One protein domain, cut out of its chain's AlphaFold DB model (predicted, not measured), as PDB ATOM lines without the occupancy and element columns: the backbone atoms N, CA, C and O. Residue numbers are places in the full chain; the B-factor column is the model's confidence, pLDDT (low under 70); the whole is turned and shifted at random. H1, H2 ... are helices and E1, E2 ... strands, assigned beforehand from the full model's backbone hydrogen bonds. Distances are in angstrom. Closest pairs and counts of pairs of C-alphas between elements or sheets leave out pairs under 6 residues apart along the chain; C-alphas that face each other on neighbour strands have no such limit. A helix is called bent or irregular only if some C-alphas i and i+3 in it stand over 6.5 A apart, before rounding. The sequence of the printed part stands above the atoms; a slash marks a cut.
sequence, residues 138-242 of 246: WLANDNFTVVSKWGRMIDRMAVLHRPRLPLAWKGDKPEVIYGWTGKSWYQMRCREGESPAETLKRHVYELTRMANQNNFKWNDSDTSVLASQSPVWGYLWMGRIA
ATOM      1  N   TRP A 138      49.397  17.772  34.212       89.88
ATOM      2  CA  TRP A 138      48.285  16.823  34.309       89.88
ATOM      3  C   TRP A 138      48.157  16.176  35.696       89.88
ATOM      4  O   TRP A 138      47.056  15.757  36.045       89.88
ATOM      5  N   LEU A 139      49.219  16.131  36.512       89.12
ATOM      6  CA  LEU A 139      49.138  15.620  37.891       89.12
ATOM      7  C   LEU A 139      48.296  16.522  38.800       89.12
ATOM      8  O   LEU A 139      47.718  16.038  39.766       89.12
ATOM      9  N   ALA A 140      48.208  17.813  38.480       88.50
ATOM     10  CA  ALA A 140      47.365  18.771  39.190       88.50
ATOM     11  C   ALA A 140      45.960  18.903  38.572       88.50
ATOM     12  O   ALA A 140      45.152  19.694  39.047       88.50
ATOM     13  N   ASN A 141      45.663  18.173  37.492       93.25
ATOM     14  CA  ASN A 141      44.378  18.254  36.809       93.25
ATOM     15  C   ASN A 141      43.405  17.215  37.377       93.25
ATOM     16  O   ASN A 141      43.533  16.026  37.090       93.25
ATOM     17  N   ASP A 142      42.391  17.668  38.113       94.81
ATOM     18  CA  ASP A 142      41.381  16.796  38.733       94.81
ATOM     19  C   ASP A 142      40.637  15.906  37.726       94.81
ATOM     20  O   ASP A 142      40.347  14.740  38.006       94.81
ATOM     21  N   ASN A 143      40.378  16.412  36.515       96.31
ATOM     22  CA  ASN A 143      39.737  15.620  35.463       96.31
ATOM     23  C   ASN A 143      40.650  14.502  34.960       96.31
ATOM     24  O   ASN A 143      40.153  13.471  34.509       96.31
ATOM     25  N   PHE A 144      41.969  14.695  35.014       96.69
ATOM     26  CA  PHE A 144      42.908  13.624  34.714       96.69
ATOM     27  C   PHE A 144      42.954  12.633  35.876       96.69
ATOM     28  O   PHE A 144      42.702  11.443  35.682       96.69
ATOM     29  N   THR A 145      43.237  13.124  37.086       96.12
ATOM     30  CA  THR A 145      43.551  12.299  38.261       96.12
ATOM     31  C   THR A 145      42.357  11.537  38.822       96.12
ATOM     32  O   THR A 145      42.563  10.574  39.563       96.12
ATOM     33  N   VAL A 146      41.123  11.863  38.420       96.38
ATOM     34  CA  VAL A 146      39.930  11.050  38.720       96.38
ATOM     35  C   VAL A 146      40.122   9.573  38.345       96.38
ATOM     36  O   VAL A 146      39.598   8.700  39.038       96.38
ATOM     37  N   VAL A 147      40.942   9.298  37.319       96.62
ATOM     38  CA  VAL A 147      41.300   7.948  36.866       96.62
ATOM     39  C   VAL A 147      41.890   7.093  37.988       96.62
ATOM     40  O   VAL A 147      41.623   5.903  38.026       96.62
ATOM     41  N   SER A 148      42.595   7.689  38.957       95.56
ATOM     42  CA  SER A 148      43.187   6.984  40.111       95.56
ATOM     43  C   SER A 148      42.160   6.309  41.026       95.56
ATOM     44  O   SER A 148      42.495   5.416  41.802       95.56
ATOM     45  N   LYS A 149      40.890   6.725  40.949       96.62
ATOM     46  CA  LYS A 149      39.788   6.186  41.758       96.62
ATOM     47  C   LYS A 149      38.987   5.121  41.007       96.62
ATOM     48  O   LYS A 149      38.011   4.591  41.537       96.62
ATOM     49  N   TRP A 150      39.369   4.787  39.776       96.56
ATOM     50  CA  TRP A 150      38.604   3.915  38.886       96.56
ATOM     51  C   TRP A 150      38.959   2.430  39.010       96.56
ATOM     52  O   TRP A 150      38.658   1.668  38.100       96.56
ATOM     53  N   GLY A 151      39.523   1.964  40.130       91.94
ATOM     54  CA  GLY A 151      40.007   0.575  40.267       91.94
ATOM     55  C   GLY A 151      38.970  -0.533  40.018       91.94
ATOM     56  O   GLY A 151      39.326  -1.685  39.789       91.94
ATOM     57  N   ARG A 152      37.672  -0.209  40.007       93.38
ATOM     58  CA  ARG A 152      36.622  -1.141  39.558       93.38
ATOM     59  C   ARG A 152      36.451  -1.170  38.034       93.38
ATOM     60  O   ARG A 152      36.157  -2.233  37.495       93.38
ATOM     61  N   MET A 153      36.660  -0.043  37.357       94.38
ATOM     62  CA  MET A 153      36.421   0.170  35.923       94.38
ATOM     63  C   MET A 153      37.667   0.008  35.053       94.38
ATOM     64  O   MET A 153      37.517  -0.212  33.859       94.38
ATOM     65  N   ILE A 154      38.868   0.122  35.622       95.62
ATOM     66  CA  ILE A 154      40.139  -0.046  34.911       95.62
ATOM     67  C   ILE A 154      41.130  -0.827  35.773       95.62
ATOM     68  O   ILE A 154      41.062  -0.793  37.002       95.62
ATOM     69  N   ASP A 155      42.053  -1.516  35.116       95.25
ATOM     70  CA  ASP A 155      43.209  -2.171  35.741       95.25
ATOM     71  C   ASP A 155      44.506  -1.973  34.938       95.25
ATOM     72  O   ASP A 155      45.573  -2.419  35.362       95.25
ATOM     73  N   ARG A 156      44.433  -1.283  33.793       94.75
ATOM     74  CA  ARG A 156      45.536  -1.084  32.852       94.75
ATOM     75  C   ARG A 156      45.610   0.358  32.395       94.75
ATOM     76  O   ARG A 156      44.583   0.989  32.142       94.75
ATOM     77  N   MET A 157      46.834   0.841  32.227       96.81
ATOM     78  CA  MET A 157      47.138   2.136  31.632       96.81
ATOM     79  C   MET A 157      48.245   2.020  30.589       96.81
ATOM     80  O   MET A 157      49.144   1.186  30.696       96.81
ATOM     81  N   ALA A 158      48.186   2.879  29.579       95.25
ATOM     82  CA  ALA A 158      49.162   2.932  28.497       95.25
ATOM     83  C   ALA A 158      49.240   4.334  27.895       95.25
ATOM     84  O   ALA A 158      48.473   5.228  28.254       95.25
ATOM     85  N   VAL A 159      50.116   4.501  26.907       95.19
ATOM     86  CA  VAL A 159      50.096   5.658  26.003       95.19
ATOM     87  C   VAL A 159      49.938   5.182  24.566       95.19
ATOM     88  O   VAL A 159      50.709   4.349  24.086       95.19
ATOM     89  N   LEU A 160      48.957   5.732  23.858       93.38
ATOM     90  CA  LEU A 160      48.801   5.539  22.423       93.38
ATOM     91  C   LEU A 160      50.002   6.145  21.688       93.38
ATOM     92  O   LEU A 160      50.433   7.251  22.000       93.38
ATOM     93  N   HIS A 161      50.554   5.444  20.702       88.56
ATOM     94  CA  HIS A 161      51.714   5.937  19.959       88.56
ATOM     95  C   HIS A 161      51.361   7.138  19.065       88.56
ATOM     96  O   HIS A 161      52.120   8.111  19.003       88.56
ATOM     97  N   ARG A 162      50.216   7.074  18.370       86.19
ATOM     98  CA  ARG A 162      49.692   8.141  17.504       86.19
ATOM     99  C   ARG A 162      48.152   8.165  17.530       86.19
ATOM    100  O   ARG A 162      47.560   7.155  17.153       86.19
ATOM    101  N   PRO A 163      47.522   9.298  17.900       89.69
ATOM    102  CA  PRO A 163      48.124  10.460  18.571       89.69
ATOM    103  C   PRO A 163      48.696  10.073  19.945       89.69
ATOM    104  O   PRO A 163      48.260   9.093  20.540       89.69
ATOM    105  N   ARG A 164      49.687  10.823  20.448       92.62
ATOM    106  CA  ARG A 164      50.282  10.553  21.765       92.62
ATOM    107  C   ARG A 164      49.324  10.970  22.871       92.62
ATOM    108  O   ARG A 164      49.191  12.160  23.137       92.62
ATOM    109  N   LEU A 165      48.657   9.999  23.489       95.06
ATOM    110  CA  LEU A 165      47.733  10.251  24.592       95.06
ATOM    111  C   LEU A 165      47.639   9.075  25.573       95.06
ATOM    112  O   LEU A 165      47.803   7.928  25.156       95.06
ATOM    113  N   PRO A 166      47.366   9.339  26.860       96.94
ATOM    114  CA  PRO A 166      47.071   8.304  27.846       96.94
ATOM    115  C   PRO A 166      45.804   7.512  27.523       96.94
ATOM    116  O   PRO A 166      44.783   8.080  27.132       96.94
ATOM    117  N   LEU A 167      45.874   6.203  27.743       97.06
ATOM    118  CA  LEU A 167      44.775   5.254  27.610       97.06
ATOM    119  C   LEU A 167      44.589   4.479  28.917       97.06
ATOM    120  O   LEU A 167      45.568   4.212  29.615       97.06
ATOM    121  N   ALA A 168      43.349   4.095  29.223       97.19
ATOM    122  CA  ALA A 168      43.014   3.241  30.360       97.19
ATOM    123  C   ALA A 168      41.852   2.293  30.032       97.19
ATOM    124  O   ALA A 168      40.908   2.688  29.347       97.19
ATOM    125  N   TRP A 169      41.911   1.045  30.497       95.31
ATOM    126  CA  TRP A 169      40.863   0.040  30.265       95.31
ATOM    127  C   TRP A 169      40.925  -1.093  31.301       95.31
ATOM    128  O   TRP A 169      41.781  -1.084  32.191       95.31
ATOM    129  N   LYS A 170      39.996  -2.052  31.199       93.38
ATOM    130  CA  LYS A 170      39.915  -3.228  32.074       93.38
ATOM    131  C   LYS A 170      40.109  -4.527  31.308       93.38
ATOM    132  O   LYS A 170      39.422  -4.756  30.314       93.38
ATOM    133  N   GLY A 171      40.965  -5.397  31.832       88.81
ATOM    134  CA  GLY A 171      41.161  -6.749  31.317       88.81
ATOM    135  C   GLY A 171      41.754  -6.798  29.906       88.81
ATOM    136  O   GLY A 171      42.132  -5.783  29.324       88.81
ATOM    137  N   ASP A 172      41.859  -8.009  29.363       83.31
ATOM    138  CA  ASP A 172      42.398  -8.233  28.011       83.31
ATOM    139  C   ASP A 172      41.311  -8.113  26.922       83.31
ATOM    140  O   ASP A 172      41.616  -7.894  25.754       83.31
ATOM    141  N   LYS A 173      40.031  -8.204  27.310       86.56
ATOM    142  CA  LYS A 173      38.854  -7.991  26.452       86.56
ATOM    143  C   LYS A 173      37.992  -6.861  27.031       86.56
ATOM    144  O   LYS A 173      36.994  -7.141  27.693       86.56
ATOM    145  N   PRO A 174      38.414  -5.598  26.879       90.56
ATOM    146  CA  PRO A 174      37.701  -4.470  27.446       90.56
ATOM    147  C   PRO A 174      36.346  -4.285  26.767       90.56
ATOM    148  O   PRO A 174      36.232  -4.365  25.552       90.56
ATOM    149  N   GLU A 175      35.324  -3.946  27.549       93.06
ATOM    150  CA  GLU A 175      34.067  -3.408  27.010       93.06
ATOM    151  C   GLU A 175      34.229  -1.934  26.611       93.06
ATOM    152  O   GLU A 175      33.548  -1.410  25.728       93.06
ATOM    153  N   VAL A 176      35.151  -1.241  27.282       95.19
ATOM    154  CA  VAL A 176      35.355   0.198  27.169       95.19
ATOM    155  C   VAL A 176      36.839   0.534  27.285       95.19
ATOM    156  O   VAL A 176      37.524   0.049  28.187       95.19
ATOM    157  N   ILE A 177      37.311   1.419  26.406       95.94
ATOM    158  CA  ILE A 177      38.634   2.045  26.487       95.94
ATOM    159  C   ILE A 177      38.443   3.542  26.705       95.94
ATOM    160  O   ILE A 177      37.680   4.197  25.995       95.94
ATOM    161  N   TYR A 178      39.158   4.099  27.671       97.62
ATOM    162  CA  TYR A 178      39.171   5.526  27.955       97.62
ATOM    163  C   TYR A 178      40.432   6.160  27.379       97.62
ATOM    164  O   TYR A 178      41.528   5.640  27.581       97.62
ATOM    165  N   GLY A 179      40.292   7.290  26.686       97.00
ATOM    166  CA  GLY A 179      41.416   8.069  26.171       97.00
ATOM    167  C   GLY A 179      41.413   9.497  26.683       97.00
ATOM    168  O   GLY A 179      40.408  10.199  26.581       97.00
ATOM    169  N   TRP A 180      42.536   9.944  27.236       97.56
ATOM    170  CA  TRP A 180      42.659  11.311  27.723       97.56
ATOM    171  C   TRP A 180      42.871  12.287  26.565       97.56
ATOM    172  O   TRP A 180      43.839  12.190  25.815       97.56
ATOM    173  N   THR A 181      41.978  13.265  26.438       95.50
ATOM    174  CA  THR A 181      41.986  14.231  25.324       95.50
ATOM    175  C   THR A 181      42.576  15.593  25.700       95.50
ATOM    176  O   THR A 181      42.443  16.551  24.941       95.50
ATOM    177  N   GLY A 182      43.175  15.718  26.888       93.81
ATOM    178  CA  GLY A 182      43.685  16.980  27.439       93.81
ATOM    179  C   GLY A 182      42.720  17.735  28.348       93.81
ATOM    180  O   GLY A 182      43.169  18.534  29.165       93.81
ATOM    181  N   LYS A 183      41.412  17.473  28.244       93.88
ATOM    182  CA  LYS A 183      40.384  18.074  29.116       93.88
ATOM    183  C   LYS A 183      39.542  17.047  29.857       93.88
ATOM    184  O   LYS A 183      39.184  17.277  31.010       93.88
ATOM    185  N   SER A 184      39.213  15.945  29.190       96.00
ATOM    186  CA  SER A 184      38.390  14.868  29.733       96.00
ATOM    187  C   SER A 184      38.823  13.509  29.185       96.00
ATOM    188  O   SER A 184      39.473  13.403  28.135       96.00
ATOM    189  N   TRP A 185      38.435  12.462  29.910       97.69
ATOM    190  CA  TRP A 185      38.518  11.081  29.457       97.69
ATOM    191  C   TRP A 185      37.371  10.789  28.489       97.69
ATOM    192  O   TRP A 185      36.202  10.796  28.870       97.69
ATOM    193  N   TYR A 186      37.713  10.545  27.230       97.56
ATOM    194  CA  TYR A 186      36.774  10.123  26.202       97.56
ATOM    195  C   TYR A 186      36.546   8.616  26.276       97.56
ATOM    196  O   TYR A 186      37.503   7.849  26.358       97.56
ATOM    197  N   GLN A 187      35.283   8.202  26.235       96.75
ATOM    198  CA  GLN A 187      34.882   6.808  26.345       96.75
ATOM    199  C   GLN A 187      34.659   6.190  24.958       96.75
ATOM    200  O   GLN A 187      33.764   6.608  24.227       96.75
ATOM    201  N   MET A 188      35.416   5.145  24.635       96.44
ATOM    202  CA  MET A 188      35.283   4.357  23.408       96.44
ATOM    203  C   MET A 188      34.677   3.000  23.753       96.44
ATOM    204  O   MET A 188      35.234   2.266  24.570       96.44
ATOM    205  N   ARG A 189      33.529   2.661  23.160       94.88
ATOM    206  CA  ARG A 189      32.878   1.361  23.377       94.88
ATOM    207  C   ARG A 189      33.411   0.324  22.392       94.88
ATOM    208  O   ARG A 189      33.340   0.538  21.175       94.88
ATOM    209  N   CYS A 190      33.877  -0.793  22.932       92.19
ATOM    210  CA  CYS A 190      34.291  -1.947  22.147       92.19
ATOM    211  C   CYS A 190      33.040  -2.688  21.671       92.19
ATOM    212  O   CYS A 190      32.063  -2.827  22.416       92.19
ATOM    213  N   ARG A 191      33.028  -3.115  20.409       91.81
ATOM    214  CA  ARG A 191      31.981  -4.002  19.889       91.81
ATOM    215  C   ARG A 191      32.243  -5.429  20.354       91.81
ATOM    216  O   ARG A 191      33.355  -5.790  20.727       91.81
ATOM    217  N   GLU A 192      31.203  -6.249  20.316       86.25
ATOM    218  CA  GLU A 192      31.329  -7.665  20.633       86.25
ATOM    219  C   GLU A 192      32.354  -8.334  19.703       86.25
ATOM    220  O   GLU A 192      32.280  -8.198  18.483       86.25
ATOM    221  N   GLY A 193      33.343  -9.009  20.296       78.88
ATOM    222  CA  GLY A 193      34.429  -9.674  19.569       78.88
ATOM    223  C   GLY A 193      35.527  -8.754  19.017       78.88
ATOM    224  O   GLY A 193      36.509  -9.275  18.497       78.88
ATOM    225  N   GLU A 194      35.401  -7.431  19.148       82.38
ATOM    226  CA  GLU A 194      36.397  -6.463  18.671       82.38
ATOM    227  C   GLU A 194      37.606  -6.420  19.612       82.38
ATOM    228  O   GLU A 194      37.462  -6.363  20.839       82.38
ATOM    229  N   SER A 195      38.813  -6.424  19.048       80.75
ATOM    230  CA  SER A 195      40.022  -6.271  19.858       80.75
ATOM    231  C   SER A 195      40.203  -4.817  20.335       80.75
ATOM    232  O   SER A 195      39.672  -3.873  19.727       80.75
ATOM    233  N   PRO A 196      40.994  -4.571  21.398       83.38
ATOM    234  CA  PRO A 196      41.309  -3.205  21.813       83.38
ATOM    235  C   PRO A 196      41.965  -2.387  20.688       83.38
ATOM    236  O   PRO A 196      41.677  -1.202  20.512       83.38
ATOM    237  N   ALA A 197      42.816  -3.037  19.890       83.38
ATOM    238  CA  ALA A 197      43.441  -2.477  18.698       83.38
ATOM    239  C   ALA A 197      42.418  -1.989  17.663       83.38
ATOM    240  O   ALA A 197      42.521  -0.863  17.173       83.38
ATOM    241  N   GLU A 198      41.431  -2.820  17.327       86.12
ATOM    242  CA  GLU A 198      40.383  -2.486  16.358       86.12
ATOM    243  C   GLU A 198      39.520  -1.316  16.838       86.12
ATOM    244  O   GLU A 198      39.300  -0.361  16.083       86.12
ATOM    245  N   THR A 199      39.162  -1.318  18.124       91.00
ATOM    246  CA  THR A 199      38.444  -0.201  18.753       91.00
ATOM    247  C   THR A 199      39.243   1.099  18.619       91.00
ATOM    248  O   THR A 199      38.718   2.126  18.181       91.00
ATOM    249  N   LEU A 200      40.545   1.067  18.919       91.25
ATOM    250  CA  LEU A 200      41.414   2.240  18.784       91.25
ATOM    251  C   LEU A 200      41.558   2.702  17.330       91.25
ATOM    252  O   LEU A 200      41.531   3.908  17.082       91.25
ATOM    253  N   LYS A 201      41.671   1.784  16.360       89.69
ATOM    254  CA  LYS A 201      41.709   2.135  14.926       89.69
ATOM    255  C   LYS A 201      40.456   2.905  14.510       89.69
ATOM    256  O   LYS A 201      40.567   3.889  13.783       89.69
ATOM    257  N   ARG A 202      39.284   2.494  14.999       91.75
ATOM    258  CA  ARG A 202      37.995   3.129  14.690       91.75
ATOM    259  C   ARG A 202      37.874   4.542  15.266       91.75
ATOM    260  O   ARG A 202      37.314   5.415  14.611       91.75
ATOM    261  N   HIS A 203      38.447   4.780  16.445       93.69
ATOM    262  CA  HIS A 203      38.350   6.059  17.160       93.69
ATOM    263  C   HIS A 203      39.581   6.977  17.008       93.69
ATOM    264  O   HIS A 203      39.567   8.108  17.498       93.69
ATOM    265  N   VAL A 204      40.641   6.558  16.302       91.94
ATOM    266  CA  VAL A 204      41.898   7.329  16.178       91.94
ATOM    267  C   VAL A 204      41.685   8.734  15.607       91.94
ATOM    268  O   VAL A 204      42.327   9.694  16.044       91.94
ATOM    269  N   TYR A 205      40.756   8.875  14.657       93.19
ATOM    270  CA  TYR A 205      40.416  10.162  14.057       93.19
ATOM    271  C   TYR A 205      39.779  11.107  15.082       93.19
ATOM    272  O   TYR A 205      40.205  12.254  15.216       93.19
ATOM    273  N   GLU A 206      38.801  10.619  15.847       94.94
ATOM    274  CA  GLU A 206      38.112  11.402  16.875       94.94
ATOM    275  C   GLU A 206      39.075  11.820  17.982       94.94
ATOM    276  O   GLU A 206      39.119  12.995  18.346       94.94
ATOM    277  N   LEU A 207      39.910  10.891  18.452       95.19
ATOM    278  CA  LEU A 207      40.966  11.165  19.425       95.19
ATOM    279  C   LEU A 207      41.917  12.267  18.942       95.19
ATOM    280  O   LEU A 207      42.215  13.199  19.688       95.19
ATOM    281  N   THR A 208      42.356  12.191  17.683       94.56
ATOM    282  CA  THR A 208      43.241  13.199  17.077       94.56
ATOM    283  C   THR A 208      42.551  14.557  17.005       94.56
ATOM    284  O   THR A 208      43.125  15.575  17.394       94.56
ATOM    285  N   ARG A 209      41.295  14.578  16.548       96.06
ATOM    286  CA  ARG A 209      40.486  15.797  16.460       96.06
ATOM    287  C   ARG A 209      40.302  16.446  17.832       96.06
ATOM    288  O   ARG A 209      40.542  17.644  17.955       96.06
ATOM    289  N   MET A 210      39.917  15.676  18.850       96.75
ATOM    290  CA  MET A 210      39.695  16.183  20.209       96.75
ATOM    291  C   MET A 210      40.990  16.680  20.857       96.75
ATOM    292  O   MET A 210      40.998  17.762  21.441       96.75
ATOM    293  N   ALA A 211      42.099  15.944  20.716       95.00
ATOM    294  CA  ALA A 211      43.400  16.377  21.225       95.00
ATOM    295  C   ALA A 211      43.832  17.716  20.600       95.00
ATOM    296  O   ALA A 211      44.216  18.635  21.322       95.00
ATOM    297  N   ASN A 212      43.682  17.866  19.279       95.12
ATOM    298  CA  ASN A 212      43.997  19.114  18.579       95.12
ATOM    299  C   ASN A 212      43.089  20.272  19.021       95.12
ATOM    300  O   ASN A 212      43.581  21.360  19.308       95.12
ATOM    301  N   GLN A 213      41.776  20.039  19.134       96.81
ATOM    302  CA  GLN A 213      40.818  21.043  19.623       96.81
ATOM    303  C   GLN A 213      41.112  21.494  21.059       96.81
ATOM    304  O   GLN A 213      40.850  22.641  21.423       96.81
ATOM    305  N   ASN A 214      41.673  20.607  21.878       95.44
ATOM    306  CA  ASN A 214      42.073  20.905  23.248       95.44
ATOM    307  C   ASN A 214      43.506  21.439  23.366       95.44
ATOM    308  O   ASN A 214      43.943  21.703  24.484       95.44
ATOM    309  N   ASN A 215      44.223  21.601  22.247       92.75
ATOM    310  CA  ASN A 215      45.649  21.937  22.202       92.75
ATOM    311  C   ASN A 215      46.499  21.019  23.104       92.75
ATOM    312  O   ASN A 215      47.456  21.445  23.753       92.75
ATOM    313  N   PHE A 216      46.106  19.748  23.182       93.00
ATOM    314  CA  PHE A 216      46.737  18.765  24.041       93.00
ATOM    315  C   PHE A 216      48.002  18.211  23.392       93.00
ATOM    316  O   PHE A 216      47.994  17.781  22.238       93.00
ATOM    317  N   LYS A 217      49.092  18.192  24.160       90.62
ATOM    318  CA  LYS A 217      50.372  17.609  23.761       90.62
ATOM    319  C   LYS A 217      50.887  16.732  24.891       90.62
ATOM    320  O   LYS A 217      50.882  17.153  26.042       90.62
ATOM    321  N   TRP A 218      51.348  15.538  24.539       93.19
ATOM    322  CA  TRP A 218      51.946  14.583  25.464       93.19
ATOM    323  C   TRP A 218      53.384  14.293  25.045       93.19
ATOM    324  O   TRP A 218      53.635  13.952  23.881       93.19
ATOM    325  N   ASN A 219      54.328  14.426  25.973       88.94
ATOM    326  CA  ASN A 219      55.753  14.238  25.694       88.94
ATOM    327  C   ASN A 219      56.310  12.933  26.309       88.94
ATOM    328  O   ASN A 219      55.605  12.138  26.941       88.94
ATOM    329  N   ASP A 220      57.589  12.656  26.048       85.56
ATOM    330  CA  ASP A 220      58.251  11.449  26.552       85.56
ATOM    331  C   ASP A 220      58.437  11.478  28.078       85.56
ATOM    332  O   ASP A 220      58.227  10.449  28.719       85.56
ATOM    333  N   SER A 221      58.728  12.642  28.672       87.50
ATOM    334  CA  SER A 221      58.824  12.797  30.133       87.50
ATOM    335  C   SER A 221      57.487  12.577  30.847       87.50
ATOM    336  O   SER A 221      57.450  11.959  31.904       87.50
ATOM    337  N   ASP A 222      56.362  12.980  30.256       91.50
ATOM    338  CA  ASP A 222      55.034  12.697  30.807       91.50
ATOM    339  C   ASP A 222      54.759  11.192  30.804       91.50
ATOM    340  O   ASP A 222      54.143  10.655  31.723       91.50
ATOM    341  N   THR A 223      55.249  10.492  29.773       92.06
ATOM    342  CA  THR A 223      55.106   9.038  29.661       92.06
ATOM    343  C   THR A 223      55.834   8.326  30.794       92.06
ATOM    344  O   THR A 223      55.255   7.417  31.382       92.06
ATOM    345  N   SER A 224      57.075   8.710  31.107       88.62
ATOM    346  CA  SER A 224      57.824   8.071  32.196       88.62
ATOM    347  C   SER A 224      57.176   8.336  33.554       88.62
ATOM    348  O   SER A 224      57.047   7.406  34.350       88.62
ATOM    349  N   VAL A 225      56.675   9.554  33.786       92.38
ATOM    350  CA  VAL A 225      55.950   9.895  35.019       92.38
ATOM    351  C   VAL A 225      54.648   9.096  35.135       92.38
ATOM    352  O   VAL A 225      54.371   8.518  36.187       92.38
ATOM    353  N   LEU A 226      53.869   8.973  34.054       94.69
ATOM    354  CA  LEU A 226      52.659   8.146  34.055       94.69
ATOM    355  C   LEU A 226      52.982   6.657  34.256       94.69
ATOM    356  O   LEU A 226      52.266   5.969  34.983       94.69
ATOM    357  N   ALA A 227      54.078   6.171  33.670       93.56
ATOM    358  CA  ALA A 227      54.553   4.805  33.862       93.56
ATOM    359  C   ALA A 227      54.936   4.530  35.322       93.56
ATOM    360  O   ALA A 227      54.647   3.451  35.830       93.56
ATOM    361  N   SER A 228      55.551   5.490  36.022       91.50
ATOM    362  CA  SER A 228      55.809   5.378  37.466       91.50
ATOM    363  C   SER A 228      54.551   5.500  38.318       91.50
ATOM    364  O   SER A 228      54.439   4.834  39.344       91.50
ATOM    365  N   GLN A 229      53.585   6.308  37.886       94.50
ATOM    366  CA  GLN A 229      52.380   6.586  38.660       94.50
ATOM    367  C   GLN A 229      51.322   5.478  38.535       94.50
ATOM    368  O   GLN A 229      50.579   5.234  39.485       94.50
ATOM    369  N   SER A 230      51.256   4.781  37.396       95.31
ATOM    370  CA  SER A 230      50.231   3.754  37.145       95.31
ATOM    371  C   SER A 230      50.267   2.616  38.181       95.31
ATOM    372  O   SER A 230      49.222   2.346  38.774       95.31
ATOM    373  N   PRO A 231      51.434   2.016  38.510       93.44
ATOM    374  CA  PRO A 231      51.515   1.006  39.567       93.44
ATOM    375  C   PRO A 231      51.153   1.542  40.956       93.44
ATOM    376  O   PRO A 231      50.570   0.812  41.752       93.44
ATOM    377  N   VAL A 232      51.439   2.819  41.247       93.62
ATOM    378  CA  VAL A 232      51.061   3.465  42.519       93.62
ATOM    379  C   VAL A 232      49.538   3.563  42.659       93.62
ATOM    380  O   VAL A 232      49.009   3.425  43.758       93.62
ATOM    381  N   TRP A 233      48.816   3.743  41.550       95.25
ATOM    382  CA  TRP A 233      47.349   3.668  41.512       95.25
ATOM    383  C   TRP A 233      46.799   2.234  41.461       95.25
ATOM    384  O   TRP A 233      45.583   2.047  41.457       95.25
ATOM    385  N   GLY A 234      47.669   1.221  41.443       94.19
ATOM    386  CA  GLY A 234      47.287  -0.187  41.351       94.19
ATOM    387  C   GLY A 234      46.983  -0.662  39.928       94.19
ATOM    388  O   GLY A 234      46.328  -1.691  39.766       94.19
ATOM    389  N   TYR A 235      47.434   0.063  38.900       96.00
ATOM    390  CA  TYR A 235      47.224  -0.289  37.494       96.00
ATOM    391  C   TYR A 235      48.481  -0.871  36.857       96.00
ATOM    392  O   TYR A 235      49.602  -0.425  37.115       96.00
ATOM    393  N   LEU A 236      48.286  -1.838  35.962       94.56
ATOM    394  CA  LEU A 236      49.350  -2.354  35.115       94.56
ATOM    395  C   LEU A 236      49.730  -1.313  34.061       94.56
ATOM    396  O   LEU A 236      48.884  -0.826  33.310       94.56
ATOM    397  N   TRP A 237      51.019  -1.006  33.978       96.25
ATOM    398  CA  TRP A 237      51.588  -0.223  32.899       96.25
ATOM    399  C   TRP A 237      51.845  -1.115  31.685       96.25
ATOM    400  O   TRP A 237      52.708  -1.996  31.693       96.25
ATOM    401  N   MET A 238      51.094  -0.842  30.622       93.50
ATOM    402  CA  MET A 238      51.132  -1.562  29.351       93.50
ATOM    403  C   MET A 238      52.046  -0.879  28.327       93.50
ATOM    404  O   MET A 238      52.054  -1.257  27.157       93.50
ATOM    405  N   GLY A 239      52.817   0.137  28.718       91.56
ATOM    406  CA  GLY A 239      53.774   0.774  27.819       91.56
ATOM    407  C   GLY A 239      53.130   1.626  26.734       91.56
ATOM    408  O   GLY A 239      52.057   2.214  26.896       91.56
ATOM    409  N   ARG A 240      53.835   1.716  25.607       89.38
ATOM    410  CA  ARG A 240      53.335   2.388  24.410       89.38
ATOM    411  C   ARG A 240      52.643   1.393  23.508       89.38
ATOM    412  O   ARG A 240      53.260   0.437  23.051       89.38
ATOM    413  N   ILE A 241      51.390   1.683  23.194       86.38
ATOM    414  CA  ILE A 241      50.566   0.842  22.337       86.38
ATOM    415  C   ILE A 241      50.358   1.523  20.993       86.38
ATOM    416  O   ILE A 241      50.004   2.700  20.905       86.38
ATOM    417  N   ALA A 242      50.610   0.787  19.919       76.88
ATOM    418  CA  ALA A 242      50.131   1.154  18.599       76.88
ATOM    419  C   ALA A 242      48.805   0.421  18.361       76.88
ATOM    420  O   ALA A 242      48.660  -0.704  18.839       76.88
TER     421      ALA A 242
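What this domain is: This is residues 138 to 242 of the 246 residues of an uncharacterized protein of Dethiosulfovibrio salsuginis (UniProt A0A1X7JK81). A strongly twisted sheet of five strands makes the core, with the long, kinked helix H2 over one face, mostly by E4 and E3, and two helices over the other face: short H1 by E3 and E4, and H3 over E1 and E5. No helix touches another helix; each packs on the sheet. The printed part has 105 residues with three named helices and five named strands, in the order H1, E1, E2, E3, E4, H2, H3, E5. The sheet, in the order E4, E3, E2, E1, E5, is mixed, and the class is mixed, helices and strands. The whole is compact and rounded, with a radius of gyration of the C-alphas of 12.6 A and spans of 36 by 30 by 21 A.

How they stand to each other: H1, residues 142 to 149, is on the sheet formed by E1, residues 156 to 160, E2, residues 165 to 169, E3, residues 176 to 180, E4, residues 185 to 189, and E5, residues 236 to 241. The closest C-alphas of H1 and E4 are those of Phe 144 and Trp 185, 7.3 A apart. E1 to E4 form a meander, each strand the antiparallel neighbour of the one before, and its three successive pairs are hairpins. N 158 and O 167 of E1 and E2 are 2.9 A apart, N 178 and O 168 of E3 and E2 2.8 A, and N 186 and O 179 of E4 and E3 2.8 A, each within hydrogen-bond range. H2, residues 196 to 213, is on the sheet on the opposite face from H1; Met 188 of E4 and His 203 have the closest C-alphas of that pair, 7.2 A apart. H3, residues 220 to 232, is on the same face as H1, at a height over the sheet of 8.8 A. It lies over E1 and E5 and runs along the strands, at 3 degrees to E1 on the local plane. The closest C-alphas of H3 and E5 are those of Ala 227 and Trp 237, 5.9 A apart. E5 is parallel to E1, at 17 degrees, and N 238 and O 157 are within hydrogen-bond range at 2.8 A. O i to N i+4 pairs are within range in 1 of 4 for H1, whose O i to N i+3 pairs are in 4 of 5, in 12 of 14 for H2 and in 7 of 9 for H3.

Where its parts are: H1 begins at C-alpha 142, (41.381, 16.796, 38.733), and is 11.1 A long. E1 and E4 are each 12.8 A long, E2 13.6 A, E3 13.3 A. H2, 24.4 A, is irregular, with C-alphas 202 and 205 7.5 A apart, and has a kink of 57 degrees near residue 203. H3 is 19.2 A long. E5, 13.2 A, ends at C-alpha 241, (50.566, 0.842, 22.337).

The domain as a whole: The two C-alphas farthest apart, those of Ala 140 and Gly 193, are 36.9 A apart. The printed part has no cut and no long link. Its mean pLDDT is 92.6, and no printed residue is under 70.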